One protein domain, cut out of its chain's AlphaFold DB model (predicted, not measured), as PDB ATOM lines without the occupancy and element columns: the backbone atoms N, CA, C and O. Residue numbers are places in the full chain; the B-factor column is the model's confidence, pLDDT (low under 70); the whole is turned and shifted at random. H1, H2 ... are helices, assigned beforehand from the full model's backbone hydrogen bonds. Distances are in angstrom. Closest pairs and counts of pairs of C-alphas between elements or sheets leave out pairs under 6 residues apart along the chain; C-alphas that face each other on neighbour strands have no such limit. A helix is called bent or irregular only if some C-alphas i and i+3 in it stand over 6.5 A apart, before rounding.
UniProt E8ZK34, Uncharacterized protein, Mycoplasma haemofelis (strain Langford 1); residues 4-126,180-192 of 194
ATOM      1  N   SER A   4      -2.130  43.183  31.640       71.75
ATOM      2  CA  SER A   4      -1.316  43.116  30.427       71.75
ATOM      3  C   SER A   4      -0.223  44.183  30.483       71.75
ATOM      4  O   SER A   4      -0.392  45.226  31.120       71.75
ATOM      5  N   ILE A   5       0.919  43.930  29.839       77.50
ATOM      6  CA  ILE A   5       2.006  44.918  29.739       77.50
ATOM      7  C   ILE A   5       1.479  46.233  29.167       77.50
ATOM      8  O   ILE A   5       1.798  47.291  29.702       77.50
ATOM      9  N   ARG A   6       0.580  46.159  28.177       76.31
ATOM     10  CA  ARG A   6      -0.158  47.304  27.635       76.31
ATOM     11  C   ARG A   6      -0.870  48.111  28.724       76.31
ATOM     12  O   ARG A   6      -0.727  49.326  28.776       76.31
ATOM     13  N   GLY A   7      -1.586  47.447  29.632       73.62
ATOM     14  CA  GLY A   7      -2.251  48.114  30.752       73.62
ATOM     15  C   GLY A   7      -1.284  48.855  31.679       73.62
ATOM     16  O   GLY A   7      -1.637  49.910  32.192       73.62
ATOM     17  N   GLU A   8      -0.066  48.340  31.873       75.62
ATOM     18  CA  GLU A   8       0.966  48.984  32.699       75.62
ATOM     19  C   GLU A   8       1.749  50.076  31.952       75.62
ATOM     20  O   GLU A   8       2.246  50.992  32.603       75.62
ATOM     21  N   MET A   9       1.811  50.067  30.613       74.00
ATOM     22  CA  MET A   9       2.428  51.153  29.830       74.00
ATOM     23  C   MET A   9       1.752  52.504  30.099       74.00
ATOM     24  O   MET A   9       2.441  53.497  30.316       74.00
ATOM     25  N   SER A  10       0.422  52.532  30.222       64.38
ATOM     26  CA  SER A  10      -0.331  53.749  30.569       64.38
ATOM     27  C   SER A  10      -0.005  54.307  31.961       64.38
ATOM     28  O   SER A  10      -0.195  55.497  32.212       64.38
ATOM     29  N   TYR A  11       0.488  53.467  32.878       66.00
ATOM     30  CA  TYR A  11       0.909  53.876  34.223       66.00
ATOM     31  C   TYR A  11       2.422  54.091  34.329       66.00
ATOM     32  O   TYR A  11       2.881  54.844  35.196       66.00
ATOM     33  N   CYS A  12       3.202  53.472  33.439       63.97
ATOM     34  CA  CYS A  12       4.631  53.701  33.313       63.97
ATOM     35  C   CYS A  12       4.879  55.177  33.015       63.97
ATOM     36  O   CYS A  12       4.355  55.737  32.054       63.97
ATOM     37  N   PHE A  13       5.675  55.817  33.870       65.50
ATOM     38  CA  PHE A  13       6.022  57.237  33.770       65.50
ATOM     39  C   PHE A  13       4.842  58.215  33.918       65.50
ATOM     40  O   PHE A  13       5.042  59.416  33.770       65.50
ATOM     41  N   GLY A  14       3.643  57.757  34.312       54.62
ATOM     42  CA  GLY A  14       2.431  58.590  34.396       54.62
ATOM     43  C   GLY A  14       2.489  59.752  35.405       54.62
ATOM     44  O   GLY A  14       1.600  60.601  35.431       54.62
ATOM     45  N   LYS A  15       3.544  59.825  36.231       52.62
ATOM     46  CA  LYS A  15       3.850  60.963  37.121       52.62
ATOM     47  C   LYS A  15       5.076  61.782  36.685       52.62
ATOM     48  O   LYS A  15       5.319  62.842  37.255       52.62
ATOM     49  N   SER A  16       5.829  61.325  35.686       55.81
ATOM     50  CA  SER A  16       7.073  61.943  35.219       55.81
ATOM     51  C   SER A  16       6.767  63.074  34.235       55.81
ATOM     52  O   SER A  16       6.806  62.911  33.015       55.81
ATOM     53  N   LYS A  17       6.415  64.243  34.779       56.69
ATOM     54  CA  LYS A  17       6.264  65.477  33.997       56.69
ATOM     55  C   LYS A  17       7.632  66.131  33.792       56.69
ATOM     56  O   LYS A  17       8.386  66.280  34.750       56.69
ATOM     57  N   PHE A  18       7.924  66.571  32.572       61.94
ATOM     58  CA  PHE A  18       9.084  67.415  32.269       61.94
ATOM     59  C   PHE A  18       8.620  68.779  31.737       61.94
ATOM     60  O   PHE A  18       7.469  68.933  31.318       61.94
ATOM     61  N   LYS A  19       9.500  69.792  31.762       46.62
ATOM     62  CA  LYS A  19       9.236  71.092  31.116       46.62
ATOM     63  C   LYS A  19       9.103  70.865  29.603       46.62
ATOM     64  O   LYS A  19      10.107  70.835  28.906       46.62
ATOM     65  N   GLY A  20       7.878  70.638  29.129       56.28
ATOM     66  CA  GLY A  20       7.572  70.331  27.728       56.28
ATOM     67  C   GLY A  20       6.504  69.252  27.507       56.28
ATOM     68  O   GLY A  20       6.013  69.139  26.391       56.28
ATOM     69  N   GLY A  21       6.094  68.488  28.533       63.66
ATOM     70  CA  GLY A  21       5.013  67.504  28.388       63.66
ATOM     71  C   GLY A  21       5.058  66.322  29.361       63.66
ATOM     72  O   GLY A  21       5.722  66.356  30.400       63.66
ATOM     73  N   ASN A  22       4.306  65.271  29.021       70.88
ATOM     74  CA  ASN A  22       4.291  63.991  29.732       70.88
ATOM     75  C   ASN A  22       5.245  63.004  29.040       70.88
ATOM     76  O   ASN A  22       5.086  62.738  27.848       70.88
ATOM     77  N   LEU A  23       6.201  62.439  29.785       71.44
ATOM     78  CA  LEU A  23       7.170  61.467  29.266       71.44
ATOM     79  C   LEU A  23       6.494  60.232  28.652       71.44
ATOM     80  O   LEU A  23       6.938  59.757  27.610       71.44
ATOM     81  N   SER A  24       5.387  59.765  29.239       73.19
ATOM     82  CA  SER A  24       4.604  58.652  28.689       73.19
ATOM     83  C   SER A  24       4.103  58.966  27.279       73.19
ATOM     84  O   SER A  24       4.213  58.130  26.394       73.19
ATOM     85  N   SER A  25       3.610  60.186  27.039       75.62
ATOM     86  CA  SER A  25       3.119  60.591  25.714       75.62
ATOM     87  C   SER A  25       4.242  60.702  24.688       75.62
ATOM     88  O   SER A  25       4.006  60.462  23.512       75.62
ATOM     89  N   LEU A  26       5.441  61.087  25.125       76.62
ATOM     90  CA  LEU A  26       6.600  61.231  24.253       76.62
ATOM     91  C   LEU A  26       7.130  59.868  23.798       76.62
ATOM     92  O   LEU A  26       7.386  59.665  22.619       76.62
ATOM     93  N   ILE A  27       7.288  58.938  24.743       77.31
ATOM     94  CA  ILE A  27       7.858  57.613  24.484       77.31
ATOM     95  C   ILE A  27       6.825  56.709  23.813       77.31
ATOM     96  O   ILE A  27       7.095  56.127  22.766       77.31
ATOM     97  N   PHE A  28       5.638  56.590  24.406       78.38
ATOM     98  CA  PHE A  28       4.614  55.682  23.904       78.38
ATOM     99  C   PHE A  28       3.872  56.267  22.694       78.38
ATOM    100  O   PHE A  28       3.385  55.513  21.875       78.38
ATOM    101  N   GLY A  29       3.853  57.584  22.477       79.06
ATOM    102  CA  GLY A  29       3.234  58.131  21.262       79.06
ATOM    103  C   GLY A  29       3.894  57.642  19.966       79.06
ATOM    104  O   GLY A  29       3.203  57.290  19.016       79.06
ATOM    105  N   GLU A  30       5.228  57.606  19.926       83.25
ATOM    106  CA  GLU A  30       5.985  57.252  18.716       83.25
ATOM    107  C   GLU A  30       6.395  55.771  18.675       83.25
ATOM    108  O   GLU A  30       6.432  55.179  17.598       83.25
ATOM    109  N   TYR A  31       6.674  55.168  19.838       87.75
ATOM    110  CA  TYR A  31       7.301  53.844  19.941       87.75
ATOM    111  C   TYR A  31       6.460  52.816  20.718       87.75
ATOM    112  O   TYR A  31       6.999  51.799  21.161       87.75
ATOM    113  N   GLU A  32       5.163  53.060  20.952       87.69
ATOM    114  CA  GLU A  32       4.311  52.152  21.742       87.69
ATOM    115  C   GLU A  32       4.305  50.723  21.205       87.69
ATOM    116  O   GLU A  32       4.514  49.798  21.987       87.69
ATOM    117  N   ASP A  33       4.118  50.527  19.899       88.50
ATOM    118  CA  ASP A  33       4.044  49.185  19.316       88.50
ATOM    119  C   ASP A  33       5.371  48.423  19.485       88.50
ATOM    120  O   ASP A  33       5.374  47.260  19.899       88.50
ATOM    121  N   GLU A  34       6.509  49.070  19.212       92.06
ATOM    122  CA  GLU A  34       7.842  48.489  19.394       92.06
ATOM    123  C   GLU A  34       8.138  48.165  20.864       92.06
ATOM    124  O   GLU A  34       8.668  47.093  21.172       92.06
ATOM    125  N   ILE A  35       7.778  49.057  21.789       91.81
ATOM    126  CA  ILE A  35       7.988  48.829  23.222       91.81
ATOM    127  C   ILE A  35       7.092  47.698  23.717       91.81
ATOM    128  O   ILE A  35       7.566  46.829  24.450       91.81
ATOM    129  N   LEU A  36       5.820  47.682  23.319       90.44
ATOM    130  CA  LEU A  36       4.864  46.661  23.730       90.44
ATOM    131  C   LEU A  36       5.313  45.277  23.267       90.44
ATOM    132  O   LEU A  36       5.310  44.338  24.069       90.44
ATOM    133  N   ILE A  37       5.713  45.145  21.997       92.69
ATOM    134  CA  ILE A  37       6.098  43.845  21.455       92.69
ATOM    135  C   ILE A  37       7.384  43.325  22.107       92.69
ATOM    136  O   ILE A  37       7.430  42.167  22.533       92.69
ATOM    137  N   LEU A  38       8.388  44.189  22.288       94.50
ATOM    138  CA  LEU A  38       9.628  43.837  22.975       94.50
ATOM    139  C   LEU A  38       9.376  43.476  24.435       94.50
ATOM    140  O   LEU A  38       9.787  42.410  24.878       94.50
ATOM    141  N   ALA A  39       8.679  44.325  25.192       92.25
ATOM    142  CA  ALA A  39       8.428  44.086  26.609       92.25
ATOM    143  C   ALA A  39       7.632  42.789  26.828       92.25
ATOM    144  O   ALA A  39       7.938  42.031  27.749       92.25
ATOM    145  N   SER A  40       6.664  42.497  25.949       90.88
ATOM    146  CA  SER A  40       5.893  41.243  25.959       90.88
ATOM    147  C   SER A  40       6.768  40.036  25.695       90.88
ATOM    148  O   SER A  40       6.735  39.077  26.469       90.88
ATOM    149  N   PHE A  41       7.599  40.089  24.654       92.75
ATOM    150  CA  PHE A  41       8.516  38.996  24.377       92.75
ATOM    151  C   PHE A  41       9.523  38.808  25.513       92.75
ATOM    152  O   PHE A  41       9.743  37.675  25.941       92.75
ATOM    153  N   ILE A  42      10.080  39.894  26.061       92.12
ATOM    154  CA  ILE A  42      11.039  39.847  27.168       92.12
ATOM    155  C   ILE A  42      10.406  39.205  28.397       92.12
ATOM    156  O   ILE A  42      10.984  38.277  28.953       92.12
ATOM    157  N   PHE A  43       9.206  39.619  28.798       89.25
ATOM    158  CA  PHE A  43       8.489  39.010  29.919       89.25
ATOM    159  C   PHE A  43       8.285  37.499  29.738       89.25
ATOM    160  O   PHE A  43       8.569  36.717  30.650       89.25
ATOM    161  N   ILE A  44       7.808  37.084  28.565       89.31
ATOM    162  CA  ILE A  44       7.480  35.683  28.284       89.31
ATOM    163  C   ILE A  44       8.745  34.840  28.254       89.31
ATOM    164  O   ILE A  44       8.861  33.880  29.013       89.31
ATOM    165  N   SER A  45       9.710  35.226  27.423       89.75
ATOM    166  CA  SER A  45      10.987  34.524  27.294       89.75
ATOM    167  C   SER A  45      11.696  34.411  28.645       89.75
ATOM    168  O   SER A  45      12.068  33.311  29.043       89.75
ATOM    169  N   SER A  46      11.766  35.501  29.414       87.81
ATOM    170  CA  SER A  46      12.390  35.506  30.744       87.81
ATOM    171  C   SER A  46      11.661  34.607  31.739       87.81
ATOM    172  O   SER A  46      12.301  33.972  32.571       87.81
ATOM    173  N   SER A  47      10.329  34.515  31.651       86.44
ATOM    174  CA  SER A  47       9.554  33.579  32.471       86.44
ATOM    175  C   SER A  47       9.995  32.147  32.183       86.44
ATOM    176  O   SER A  47      10.410  31.450  33.102       86.44
ATOM    177  N   PHE A  48      10.004  31.730  30.913       85.81
ATOM    178  CA  PHE A  48      10.386  30.369  30.508       85.81
ATOM    179  C   PHE A  48      11.886  30.057  30.644       85.81
ATOM    180  O   PHE A  48      12.261  28.884  30.670       85.81
ATOM    181  N   MET A  49      12.732  31.081  30.772       85.31
ATOM    182  CA  MET A  49      14.162  30.959  31.077       85.31
ATOM    183  C   MET A  49      14.454  30.625  32.548       85.31
ATOM    184  O   MET A  49      15.535  30.119  32.864       85.31
ATOM    185  N   CYS A  50      13.524  30.899  33.464       79.69
ATOM    186  CA  CYS A  50      13.697  30.572  34.874       79.69
ATOM    187  C   CYS A  50      13.462  29.068  35.131       79.69
ATOM    188  O   CYS A  50      12.427  28.514  34.775       79.69
ATOM    189  N   LYS A  51      14.407  28.393  35.793       69.56
ATOM    190  CA  LYS A  51      14.286  26.999  36.238       69.56
ATOM    191  C   LYS A  51      13.316  26.905  37.417       69.56
ATOM    192  O   LYS A  51      13.544  27.510  38.466       69.56
ATOM    193  N   ARG A  52      12.279  26.069  37.302       68.50
ATOM    194  CA  ARG A  52      11.459  25.666  38.455       68.50
ATOM    195  C   ARG A  52      12.094  24.488  39.192       68.50
ATOM    196  O   ARG A  52      12.583  23.539  38.581       68.50
ATOM    197  N   LYS A  53      12.067  24.524  40.530       60.50
ATOM    198  CA  LYS A  53      12.489  23.382  41.357       60.50
ATOM    199  C   LYS A  53      11.586  22.178  41.069       60.50
ATOM    200  O   LYS A  53      10.377  22.280  41.240       60.50
ATOM    201  N   GLY A  54      12.186  21.046  40.697       58.25
ATOM    202  CA  GLY A  54      11.482  19.768  40.542       58.25
ATOM    203  C   GLY A  54      10.816  19.534  39.185       58.25
ATOM    204  O   GLY A  54      10.058  18.578  39.064       58.25
ATOM    205  N   GLU A  55      11.091  20.362  38.174       64.44
ATOM    206  CA  GLU A  55      10.547  20.154  36.831       64.44
ATOM    207  C   GLU A  55      11.043  18.823  36.238       64.44
ATOM    208  O   GLU A  55      12.232  18.641  35.968       64.44
ATOM    209  N   ARG A  56      10.119  17.876  36.059       59.75
ATOM    210  CA  ARG A  56      10.312  16.665  35.253       59.75
ATOM    211  C   ARG A  56       9.629  16.889  33.906       59.75
ATOM    212  O   ARG A  56       8.585  17.531  33.856       59.75
ATOM    213  N   ASN A  57      10.170  16.307  32.835       55.06
ATOM    214  CA  ASN A  57       9.670  16.471  31.459       55.06
ATOM    215  C   ASN A  57       8.177  16.121  31.252       55.06
ATOM    216  O   ASN A  57       7.635  16.443  30.201       55.06
ATOM    217  N   PHE A  58       7.516  15.478  32.222       49.94
ATOM    218  CA  PHE A  58       6.139  14.988  32.117       49.94
ATOM    219  C   PHE A  58       5.088  15.811  32.896       49.94
ATOM    220  O   PHE A  58       3.906  15.588  32.673       49.94
ATOM    221  N   ASP A  59       5.488  16.796  33.721       57.00
ATOM    222  CA  ASP A  59       4.575  17.613  34.559       57.00
ATOM    223  C   ASP A  59       4.663  19.123  34.242       57.00
ATOM    224  O   ASP A  59       4.640  19.990  35.121       57.00
ATOM    225  N   PHE A  60       4.820  19.466  32.962       67.19
ATOM    226  CA  PHE A  60       4.992  20.851  32.530       67.19
ATOM    227  C   PHE A  60       3.674  21.652  32.578       67.19
ATOM    228  O   PHE A  60       2.850  21.569  31.668       67.19
ATOM    229  N   ASP A  61       3.492  22.485  33.611       75.38
ATOM    230  CA  ASP A  61       2.433  23.506  33.667       75.38
ATOM    231  C   ASP A  61       2.977  24.896  33.300       75.38
ATOM    232  O   ASP A  61       3.533  25.623  34.133       75.38
ATOM    233  N   TRP A  62       2.766  25.289  32.043       76.19
ATOM    234  CA  TRP A  62       3.212  26.571  31.496       76.19
ATOM    235  C   TRP A  62       2.607  27.791  32.201       76.19
ATOM    236  O   TRP A  62       3.235  28.846  32.232       76.19
ATOM    237  N   LYS A  63       1.407  27.696  32.790       79.06
ATOM    238  CA  LYS A  63       0.774  28.858  33.445       79.06
ATOM    239  C   LYS A  63       1.572  29.299  34.660       79.06
ATOM    240  O   LYS A  63       1.740  30.489  34.908       79.06
ATOM    241  N   SER A  64       2.122  28.323  35.368       78.94
ATOM    242  CA  SER A  64       2.907  28.530  36.573       78.94
ATOM    243  C   SER A  64       4.222  29.296  36.324       78.94
ATOM    244  O   SER A  64       4.768  29.927  37.236       78.94
ATOM    245  N   TYR A  65       4.713  29.313  35.081       79.25
ATOM    246  CA  TYR A  65       5.859  30.123  34.663       79.25
ATOM    247  C   TYR A  65       5.550  31.617  34.666       79.25
ATOM    248  O   TYR A  65       6.372  32.424  35.095       79.25
ATOM    249  N   PHE A  66       4.326  31.990  34.297       78.88
ATOM    250  CA  PHE A  66       3.875  33.374  34.396       78.88
ATOM    251  C   PHE A  66       3.717  33.845  35.833       78.88
ATOM    252  O   PHE A  66       3.621  35.052  36.068       78.88
ATOM    253  N   ASP A  67       3.744  32.922  36.802       78.69
ATOM    254  CA  ASP A  67       3.695  33.267  38.211       78.69
ATOM    255  C   ASP A  67       5.015  33.780  38.785       78.69
ATOM    256  O   ASP A  67       4.989  34.485  39.797       78.69
ATOM    257  N   ILE A  68       6.132  33.524  38.098       80.25
ATOM    258  CA  ILE A  68       7.492  33.886  38.527       80.25
ATOM    259  C   ILE A  68       7.631  35.400  38.709       80.25
ATOM    260  O   ILE A  68       8.167  35.866  39.721       80.25
ATOM    261  N   PHE A  69       7.083  36.172  37.769       80.94
ATOM    262  CA  PHE A  69       7.083  37.629  37.820       80.94
ATOM    263  C   PHE A  69       5.677  38.158  38.102       80.94
ATOM    264  O   PHE A  69       4.760  38.021  37.301       80.94
ATOM    265  N   SER A  70       5.499  38.802  39.258       78.44
ATOM    266  CA  SER A  70       4.291  39.589  39.559       78.44
ATOM    267  C   SER A  70       4.140  40.809  38.635       78.44
ATOM    268  O   SER A  70       5.134  41.281  38.090       78.44
ATOM    269  N   SER A  71       2.942  41.401  38.567       75.94
ATOM    270  CA  SER A  71       2.675  42.626  37.787       75.94
ATOM    271  C   SER A  71       3.560  43.820  38.164       75.94
ATOM    272  O   SER A  71       3.834  44.669  37.324       75.94
ATOM    273  N   LYS A  72       4.088  43.865  39.397       76.19
ATOM    274  CA  LYS A  72       5.047  44.896  39.837       76.19
ATOM    275  C   LYS A  72       6.369  44.871  39.051       76.19
ATOM    276  O   LYS A  72       7.178  45.785  39.191       76.19
ATOM    277  N   HIS A  73       6.616  43.819  38.270       80.62
ATOM    278  CA  HIS A  73       7.798  43.674  37.422       80.62
ATOM    279  C   HIS A  73       7.579  44.169  35.991       80.62
ATOM    280  O   HIS A  73       8.558  44.320  35.268       80.62
ATOM    281  N   ASN A  74       6.342  44.469  35.578       83.31
ATOM    282  CA  ASN A  74       6.048  44.875  34.201       83.31
ATOM    283  C   ASN A  74       6.855  46.113  33.779       83.31
ATOM    284  O   ASN A  74       7.430  46.127  32.693       83.31
ATOM    285  N   ASN A  75       7.012  47.091  34.678       84.81
ATOM    286  CA  ASN A  75       7.838  48.280  34.434       84.81
ATOM    287  C   ASN A  75       9.296  47.928  34.105       84.81
ATOM    288  O   ASN A  75       9.923  48.604  33.300       84.81
ATOM    289  N   SER A  76       9.843  46.865  34.700       86.44
ATOM    290  CA  SER A  76      11.216  46.424  34.440       86.44
ATOM    291  C   SER A  76      11.376  45.878  33.018       86.44
ATOM    292  O   SER A  76      12.367  46.182  32.361       86.44
ATOM    293  N   PHE A  77      10.385  45.145  32.503       89.00
ATOM    294  CA  PHE A  77      10.391  44.669  31.115       89.00
ATOM    295  C   PHE A  77      10.199  45.810  30.111       89.00
ATOM    296  O   PHE A  77      10.855  45.831  29.072       89.00
ATOM    297  N   ILE A  78       9.368  46.797  30.455       89.75
ATOM    298  CA  ILE A  78       9.193  48.024  29.666       89.75
ATOM    299  C   ILE A  78      10.504  48.824  29.609       89.75
ATOM    300  O   ILE A  78      10.909  49.262  28.537       89.75
ATOM    301  N   LEU A  79      11.222  48.953  30.730       89.75
ATOM    302  CA  LEU A  79      12.542  49.592  30.759       89.75
ATOM    303  C   LEU A  79      13.583  48.825  29.935       89.75
ATOM    304  O   LEU A  79      14.378  49.459  29.244       89.75
ATOM    305  N   CYS A  80      13.564  47.486  29.949       92.25
ATOM    306  CA  CYS A  80      14.411  46.687  29.058       92.25
ATOM    307  C   CYS A  80      14.127  46.995  27.585       92.25
ATOM    308  O   CYS A  80      15.065  47.212  26.827       92.25
ATOM    309  N   ALA A  81      12.853  47.051  27.187       93.75
ATOM    310  CA  ALA A  81      12.469  47.375  25.816       93.75
ATOM    311  C   ALA A  81      12.931  48.784  25.402       93.75
ATOM    312  O   ALA A  81      13.532  48.949  24.344       93.75
ATOM    313  N   ILE A  82      12.730  49.789  26.260       92.31
ATOM    314  CA  ILE A  82      13.193  51.163  26.004       92.31
ATOM    315  C   ILE A  82      14.719  51.204  25.868       92.31
ATOM    316  O   ILE A  82      15.236  51.771  24.906       92.31
ATOM    317  N   ARG A  83      15.455  50.575  26.793       93.75
ATOM    318  CA  ARG A  83      16.921  50.497  26.729       93.75
ATOM    319  C   ARG A  83      17.402  49.803  25.457       93.75
ATOM    320  O   ARG A  83      18.348  50.280  24.841       93.75
ATOM    321  N   TYR A  84      16.740  48.719  25.056       95.25
ATOM    322  CA  TYR A  84      17.055  47.996  23.826       95.25
ATOM    323  C   TYR A  84      16.953  48.907  22.598       95.25
ATOM    324  O   TYR A  84      17.887  49.001  21.804       95.25
ATOM    325  N   LEU A  85      15.844  49.643  22.474       94.50
ATOM    326  CA  LEU A  85      15.635  50.581  21.370       94.50
ATOM    327  C   LEU A  85      16.650  51.737  21.385       94.50
ATOM    328  O   LEU A  85      17.097  52.180  20.326       94.50
ATOM    329  N   LEU A  86      17.057  52.210  22.568       93.00
ATOM    330  CA  LEU A  86      18.115  53.217  22.703       93.00
ATOM    331  C   LEU A  86      19.486  52.675  22.267       93.00
ATOM    332  O   LEU A  86      20.229  53.380  21.584       93.00
ATOM    333  N   ASP A  87      19.831  51.432  22.612       93.38
ATOM    334  CA  ASP A  87      21.088  50.795  22.182       93.38
ATOM    335  C   ASP A  87      21.147  50.616  20.665       93.38
ATOM    336  O   ASP A  87      22.194  50.819  20.053       93.38
ATOM    337  N   LYS A  88      20.005  50.308  20.044       92.50
ATOM    338  CA  LYS A  88      19.870  50.159  18.591       92.50
ATOM    339  C   LYS A  88      19.772  51.480  17.825       92.50
ATOM    340  O   LYS A  88      19.669  51.453  16.604       92.50
ATOM    341  N   ASN A  89      19.818  52.625  18.514       88.88
ATOM    342  CA  ASN A  89      19.588  53.951  17.928       88.88
ATOM    343  C   ASN A  89      18.233  54.076  17.206       88.88
ATOM    344  O   ASN A  89      18.102  54.854  16.269       88.88
ATOM    345  N   GLU A  90      17.224  53.335  17.659       88.06
ATOM    346  CA  GLU A  90      15.859  53.396  17.120       88.06
ATOM    347  C   GLU A  90      15.089  54.587  17.706       88.06
ATOM    348  O   GLU A  90      14.297  55.226  17.022       88.06
ATOM    349  N   ILE A  91      15.385  54.940  18.963       85.94
ATOM    350  CA  ILE A  91      14.924  56.184  19.589       85.94
ATOM    351  C   ILE A  91      15.999  57.250  19.366       85.94
ATOM    352  O   ILE A  91      16.949  57.388  20.146       85.94
ATOM    353  N   VAL A  92      15.864  57.981  18.261       77.88
ATOM    354  CA  VAL A  92      16.796  59.052  17.871       77.88
ATOM    355  C   VAL A  92      16.390  60.370  18.523       77.88
ATOM    356  O   VAL A  92      17.203  61.052  19.153       77.88
ATOM    357  N   ASN A  93      15.107  60.712  18.421       77.94
ATOM    358  CA  ASN A  93      14.574  61.938  18.988       77.94
ATOM    359  C   ASN A  93      14.427  61.793  20.504       77.94
ATOM    360  O   ASN A  93      13.991  60.764  21.012       77.94
ATOM    361  N   ASN A  94      14.766  62.847  21.248       76.88
ATOM    362  CA  ASN A  94      14.573  62.916  22.701       76.88
ATOM    363  C   ASN A  94      15.354  61.877  23.534       76.88
ATOM    364  O   ASN A  94      15.078  61.729  24.724       76.88
ATOM    365  N   ARG A  95      16.363  61.208  22.958       84.25
ATOM    366  CA  ARG A  95      17.217  60.214  23.634       84.25
ATOM    367  C   ARG A  95      17.734  60.691  24.996       84.25
ATOM    368  O   ARG A  95      17.575  60.001  26.003       84.25
ATOM    369  N   GLU A  96      18.335  61.882  25.038       82.44
ATOM    370  CA  GLU A  96      18.871  62.464  26.277       82.44
ATOM    371  C   GLU A  96      17.777  62.740  27.307       82.44
ATOM    372  O   GLU A  96      17.960  62.488  28.495       82.44
ATOM    373  N   LEU A  97      16.630  63.247  26.852       80.62
ATOM    374  CA  LEU A  97      15.499  63.554  27.715       80.62
ATOM    375  C   LEU A  97      14.931  62.277  28.342       80.62
ATOM    376  O   LEU A  97      14.709  62.247  29.548       80.62
ATOM    377  N   ILE A  98      14.757  61.221  27.545       80.50
ATOM    378  CA  ILE A  98      14.287  59.909  28.005       80.50
ATOM    379  C   ILE A  98      15.273  59.318  29.011       80.50
ATOM    380  O   ILE A  98      14.871  58.906  30.095       80.50
ATOM    381  N   THR A  99      16.570  59.349  28.695       80.69
ATOM    382  CA  THR A  99      17.621  58.822  29.578       80.69
ATOM    383  C   THR A  99      17.655  59.568  30.917       80.69
ATOM    384  O   THR A  99      17.751  58.943  31.966       80.69
ATOM    385  N   ARG A 100      17.512  60.902  30.910       77.31
ATOM    386  CA  ARG A 100      17.480  61.718  32.140       77.31
ATOM    387  C   ARG A 100      16.192  61.542  32.943       77.31
ATOM    388  O   ARG A 100      16.227  61.598  34.168       77.31
ATOM    389  N   ALA A 101      15.054  61.386  32.272       73.50
ATOM    390  CA  ALA A 101      13.753  61.295  32.928       73.50
ATOM    391  C   ALA A 101      13.460  59.888  33.488       73.50
ATOM    392  O   ALA A 101      12.655  59.751  34.412       73.50
ATOM    393  N   CYS A 102      14.129  58.855  32.968       77.81
ATOM    394  CA  CYS A 102      14.060  57.477  33.448       77.81
ATOM    395  C   CYS A 102      15.264  57.153  34.349       77.81
ATOM    396  O   CYS A 102      16.189  56.475  33.920       77.81
ATOM    397  N   SER A 103      15.243  57.591  35.612       70.81
ATOM    398  CA  SER A 103      16.359  57.398  36.564       70.81
ATOM    399  C   SER A 103      16.782  55.939  36.790       70.81
ATOM    400  O   SER A 103      17.909  55.681  37.199       70.81
ATOM    401  N   ASP A 104      15.880  54.987  36.543       79.00
ATOM    402  CA  ASP A 104      16.134  53.552  36.718       79.00
ATOM    403  C   ASP A 104      16.765  52.889  35.483       79.00
ATOM    404  O   ASP A 104      17.123  51.707  35.542       79.00
ATOM    405  N   LEU A 105      16.887  53.627  34.374       87.38
ATOM    406  CA  LEU A 105      17.453  53.134  33.128       87.38
ATOM    407  C   LEU A 105      18.965  52.917  33.278       87.38
ATOM    408  O   LEU A 105      19.679  53.792  33.763       87.38
ATOM    409  N   LYS A 106      19.455  51.747  32.866       90.38
ATOM    410  CA  LYS A 106      20.891  51.428  32.854       90.38
ATOM    411  C   LYS A 106      21.574  51.913  31.575       90.38
ATOM    412  O   LYS A 106      20.921  52.322  30.609       90.38
ATOM    413  N   ASP A 107      22.901  51.845  31.577       89.62
ATOM    414  CA  ASP A 107      23.739  52.362  30.492       89.62
ATOM    415  C   ASP A 107      23.587  51.556  29.198       89.62
ATOM    416  O   ASP A 107      23.592  52.128  28.108       89.62
ATOM    417  N   ASN A 108      23.382  50.243  29.323       90.88
ATOM    418  CA  ASN A 108      23.188  49.316  28.213       90.88
ATOM    419  C   ASN A 108      22.098  48.277  28.535       90.88
ATOM    420  O   ASN A 108      21.658  48.120  29.682       90.88
ATOM    421  N   PHE A 109      21.640  47.574  27.502       91.62
ATOM    422  CA  PHE A 109      20.594  46.566  27.597       91.62
ATOM    423  C   PHE A 109      20.994  45.398  28.485       91.62
ATOM    424  O   PHE A 109      20.157  44.931  29.250       91.62
ATOM    425  N   HIS A 110      22.244  44.941  28.413       89.19
ATOM    426  CA  HIS A 110      22.713  43.816  29.214       89.19
ATOM    427  C   HIS A 110      22.538  44.116  30.712       89.19
ATOM    428  O   HIS A 110      21.858  43.365  31.414       89.19
ATOM    429  N   ASP A 111      23.017  45.265  31.181       88.25
ATOM    430  CA  ASP A 111      22.871  45.686  32.574       88.25
ATOM    431  C   ASP A 111      21.407  45.906  32.959       88.25
ATOM    432  O   ASP A 111      20.980  45.530  34.053       88.25
ATOM    433  N   GLN A 112      20.604  46.481  32.057       90.88
ATOM    434  CA  GLN A 112      19.169  46.648  32.284       90.88
ATOM    435  C   GLN A 112      18.461  45.296  32.423       90.88
ATOM    436  O   GLN A 112      17.634  45.130  33.320       90.88
ATOM    437  N   TYR A 113      18.790  44.331  31.566       88.25
ATOM    438  CA  TYR A 113      18.230  42.985  31.549       88.25
ATOM    439  C   TYR A 113      18.610  42.220  32.820       88.25
ATOM    440  O   TYR A 113      17.731  41.700  33.513       88.25
ATOM    441  N   LEU A 114      19.890  42.245  33.206       83.50
ATOM    442  CA  LEU A 114      20.359  41.675  34.470       83.50
ATOM    443  C   LEU A 114      19.685  42.345  35.673       83.50
ATOM    444  O   LEU A 114      19.221  41.663  36.585       83.50
ATOM    445  N   TYR A 115      19.561  43.668  35.691       81.62
ATOM    446  CA  TYR A 115      18.881  44.363  36.783       81.62
ATOM    447  C   TYR A 115      17.391  43.990  36.874       81.62
ATOM    448  O   TYR A 115      16.859  43.762  37.964       81.62
ATOM    449  N   SER A 116      16.713  43.890  35.733       78.25
ATOM    450  CA  SER A 116      15.292  43.554  35.658       78.25
ATOM    451  C   SER A 116      15.003  42.099  36.042       78.25
ATOM    452  O   SER A 116      13.980  41.831  36.676       78.25
ATOM    453  N   ILE A 117      15.893  41.167  35.690       72.88
ATOM    454  CA  ILE A 117      15.632  39.722  35.764       72.88
ATOM    455  C   ILE A 117      16.537  39.041  36.792       72.88
ATOM    456  O   ILE A 117      16.049  38.352  37.691       72.88
ATOM    457  N   VAL A 118      17.848  39.270  36.716       60.72
ATOM    458  CA  VAL A 118      18.842  38.649  37.603       60.72
ATOM    459  C   VAL A 118      18.764  39.241  39.005       60.72
ATOM    460  O   VAL A 118      18.618  38.490  39.956       60.72
ATOM    461  N   TYR A 119      18.705  40.555  39.208       58.38
ATOM    462  CA  TYR A 119      18.652  41.079  40.583       58.38
ATOM    463  C   TYR A 119      17.417  40.601  41.378       58.38
ATOM    464  O   TYR A 119      17.474  40.429  42.594       58.38
ATOM    465  N   ARG A 120      16.297  40.325  40.697       63.47
ATOM    466  CA  ARG A 120      15.027  39.950  41.345       63.47
ATOM    467  C   ARG A 120      14.798  38.439  41.441       63.47
ATOM    468  O   ARG A 120      14.071  38.009  42.336       63.47
ATOM    469  N   LYS A 121      15.413  37.642  40.555       66.56
ATOM    470  CA  LYS A 121      15.244  36.179  40.464       66.56
ATOM    471  C   LYS A 121      16.529  35.408  40.101       66.56
ATOM    472  O   LYS A 121      16.439  34.255  39.701       66.56
ATOM    473  N   ALA A 122      17.724  35.979  40.312       55.72
ATOM    474  CA  ALA A 122      19.053  35.438  39.943       55.72
ATOM    475  C   ALA A 122      19.228  33.944  40.210       55.72
ATOM    476  O   ALA A 122      19.811  33.229  39.404       55.72
ATOM    477  N   LYS A 123      18.735  33.478  41.362       58.31
ATOM    478  CA  LYS A 123      18.892  32.089  41.817       58.31
ATOM    479  C   LYS A 123      18.079  31.085  40.995       58.31
ATOM    480  O   LYS A 123      18.319  29.888  41.101       58.31
ATOM    481  N   GLU A 124      17.103  31.567  40.234       65.50
ATOM    482  CA  GLU A 124      16.190  30.775  39.414       65.50
ATOM    483  C   GLU A 124      16.530  30.895  37.919       65.50
ATOM    484  O   GLU A 124      15.954  30.170  37.122       65.50
ATOM    485  N   LEU A 125      17.453  31.772  37.500       69.06
ATOM    486  CA  LEU A 125      17.791  31.924  36.083       69.06
ATOM    487  C   LEU A 125      18.635  30.746  35.584       69.06
ATOM    488  O   LEU A 125      19.578  30.323  36.258       69.06
ATOM    489  N   ASN A 126      18.350  30.244  34.381       65.81
ATOM    490  CA  ASN A 126      19.311  29.390  33.700       65.81
ATOM    491  C   ASN A 126      20.553  30.219  33.325       65.81
ATOM    492  O   ASN A 126      20.441  31.159  32.549       65.81
ATOM    493  N   LYS A 180       9.962  23.820  25.227       85.44
ATOM    494  CA  LYS A 180       9.193  24.952  25.777       85.44
ATOM    495  C   LYS A 180       8.856  26.011  24.719       85.44
ATOM    496  O   LYS A 180       8.056  26.904  25.002       85.44
ATOM    497  N   SER A 181       9.437  25.930  23.521       90.38
ATOM    498  CA  SER A 181       9.288  26.935  22.463       90.38
ATOM    499  C   SER A 181       7.838  27.172  22.048       90.38
ATOM    500  O   SER A 181       7.426  28.321  21.932       90.38
ATOM    501  N   GLU A 182       7.040  26.114  21.902       88.94
ATOM    502  CA  GLU A 182       5.626  26.209  21.517       88.94
ATOM    503  C   GLU A 182       4.829  27.056  22.514       88.94
ATOM    504  O   GLU A 182       4.000  27.880  22.129       88.94
ATOM    505  N   TYR A 183       5.138  26.938  23.807       88.38
ATOM    506  CA  TYR A 183       4.491  27.728  24.851       88.38
ATOM    507  C   TYR A 183       4.959  29.180  24.856       88.38
ATOM    508  O   TYR A 183       4.142  30.072  25.094       88.38
ATOM    509  N   VAL A 184       6.239  29.435  24.563       90.19
ATOM    510  CA  VAL A 184       6.766  30.796  24.362       90.19
ATOM    511  C   VAL A 184       6.046  31.460  23.187       90.19
ATOM    512  O   VAL A 184       5.509  32.557  23.342       90.19
ATOM    513  N   ILE A 185       5.972  30.773  22.044       90.81
ATOM    514  CA  ILE A 185       5.332  31.253  20.814       90.81
ATOM    515  C   ILE A 185       3.842  31.519  21.056       90.81
ATOM    516  O   ILE A 185       3.364  32.626  20.804       90.81
ATOM    517  N   PHE A 186       3.116  30.535  21.592       87.69
ATOM    518  CA  PHE A 186       1.692  30.655  21.898       87.69
ATOM    519  C   PHE A 186       1.415  31.833  22.835       87.69
ATOM    520  O   PHE A 186       0.570  32.684  22.554       87.69
ATOM    521  N   SER A 187       2.162  31.916  23.937       85.75
ATOM    522  CA  SER A 187       1.953  32.965  24.933       85.75
ATOM    523  C   SER A 187       2.236  34.350  24.373       85.75
ATOM    524  O   SER A 187       1.564  35.308  24.755       85.75
ATOM    525  N   PHE A 188       3.215  34.464  23.474       86.44
ATOM    526  CA  PHE A 188       3.571  35.728  22.847       86.44
ATOM    527  C   PHE A 188       2.417  36.283  22.028       86.44
ATOM    528  O   PHE A 188       1.965  37.393  22.298       86.44
ATOM    529  N   PHE A 189       1.844  35.482  21.132       79.19
ATOM    530  CA  PHE A 189       0.709  35.929  20.327       79.19
ATOM    531  C   PHE A 189      -0.543  36.231  21.161       79.19
ATOM    532  O   PHE A 189      -1.242  37.204  20.883       79.19
ATOM    533  N   VAL A 190      -0.813  35.458  22.218       76.00
ATOM    534  CA  VAL A 190      -1.958  35.723  23.107       76.00
ATOM    535  C   VAL A 190      -1.800  37.055  23.855       76.00
ATOM    536  O   VAL A 190      -2.763  37.816  23.955       76.00
ATOM    537  N   ASN A 191      -0.599  37.371  24.350       68.81
ATOM    538  CA  ASN A 191      -0.354  38.615  25.093       68.81
ATOM    539  C   ASN A 191      -0.380  39.871  24.208       68.81
ATOM    540  O   ASN A 191      -0.632  40.955  24.720       68.81
ATOM    541  N   LEU A 192      -0.160  39.747  22.896       68.44
ATOM    542  CA  LEU A 192      -0.275  40.878  21.965       68.44
ATOM    543  C   LEU A 192      -1.729  41.239  21.624       68.44
ATOM    544  O   LEU A 192      -2.011  42.383  21.269       68.44
TER     545      LEU A 192
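What this domain is: This is residues 4 to 126 and 180 to 192 of the 194 residues of an uncharacterized protein of Mycoplasma haemofelis (strain Langford 1) (UniProt E8ZK34). Two long helical stretches, H2b and H4, cross steeply in the middle of an all-helix domain; H7 packs on H2b and H6 packs on H4, on opposite sides of that crossed pair. The short helices H2a and H5 lie at one end of the long axis and H3 towards the other, where residues 54 to 59 stick out as a free loop. The printed part has 136 residues with seven named helices, H1 to H7 in chain order, and no named strand. It is compact, with a radius of gyration of the C-alphas of 15.7 A, and spans 56 by 27 by 26 A.

How they stand to each other: Begin at H2, residues 23 to 49, the longest helix and the hub, which touches 5 others. By its hydrogen bonds it was assigned as one helix, but it is bent: C-alphas 30 and 33 are 8.3 A apart. Its arms, H2a at residues 23 to 30 and H2b at residues 33 to 49, are about perpendicular at 79 degrees. H2b touches H4, residues 71 to 87, at a steep tilt of 62 degrees, opposite ways; their closest C-alphas, Ala 39 and Phe 77, are 4.9 A apart. H2b also touches H7, residues 180 to 192, at a shallow tilt of 31 degrees, opposite ways, closest at the C-alphas of Phe 41 and Phe 188, 6.1 A. Residues 109 to 116 of H6, residues 109 to 124, touch H4, closest at the C-alphas of Ser 116 and Ser 76, 5.1 A. H1, residues 5 to 9, touches H4, its C-alpha 5 lying 6.0 A from C-alpha 74, and H2b, with C-alphas 6 and 36 at 6.4 A. H3, residues 62 to 67, touches H2b, closest at the C-alphas of Tyr 65 and Ser 47, 5.5 A. H5, residues 95 to 101, only just touches H2a, with 3 pairs of C-alphas within 8 A, the closest Leu 23 and Ile 98 at 7.4 A. H4 and H7 are apart. Each O i to N i+4 pair is within hydrogen-bond range in H1, H2b, H5 and H7, against 3 of 4 in H2a, 11 of 13 in H4, 8 of 12 in H6 and 0 of 2 in H3, where 3 of 3 O i to N i+3 pairs are.

Where its parts are: Find C-alpha 33 at (4.044, 49.185, 19.316); from there H2b runs 23.9 A to C-alpha 49. H4 covers 25.5 A and is only just irregular, with C-alphas 72 and 75 7.0 A apart. H6 covers 20.2 A, has a kink of 64 degrees near residue 118, and is irregular, with C-alphas 120 and 123 8.8 A apart. H7 runs 18.9 A to C-alpha 192 at (-0.275, 40.878, 21.965).

The domain as a whole: Look at Lys 19 and Phe 58 for the two C-alphas farthest apart, 56.2 A; they lie in the long links H1 to H2 and H2 to H3. In the first, residues 17 to 18 pair with 21 to 22, antiparallel. Residues 127 to 179 are not printed, and C-alphas 126 and 180 are 13.6 A apart across the cut. The mean pLDDT of the printed part is 78.5; it is under 70 at residues 10 to 21, 51 to 60, 118 to 126 and 191 to 192.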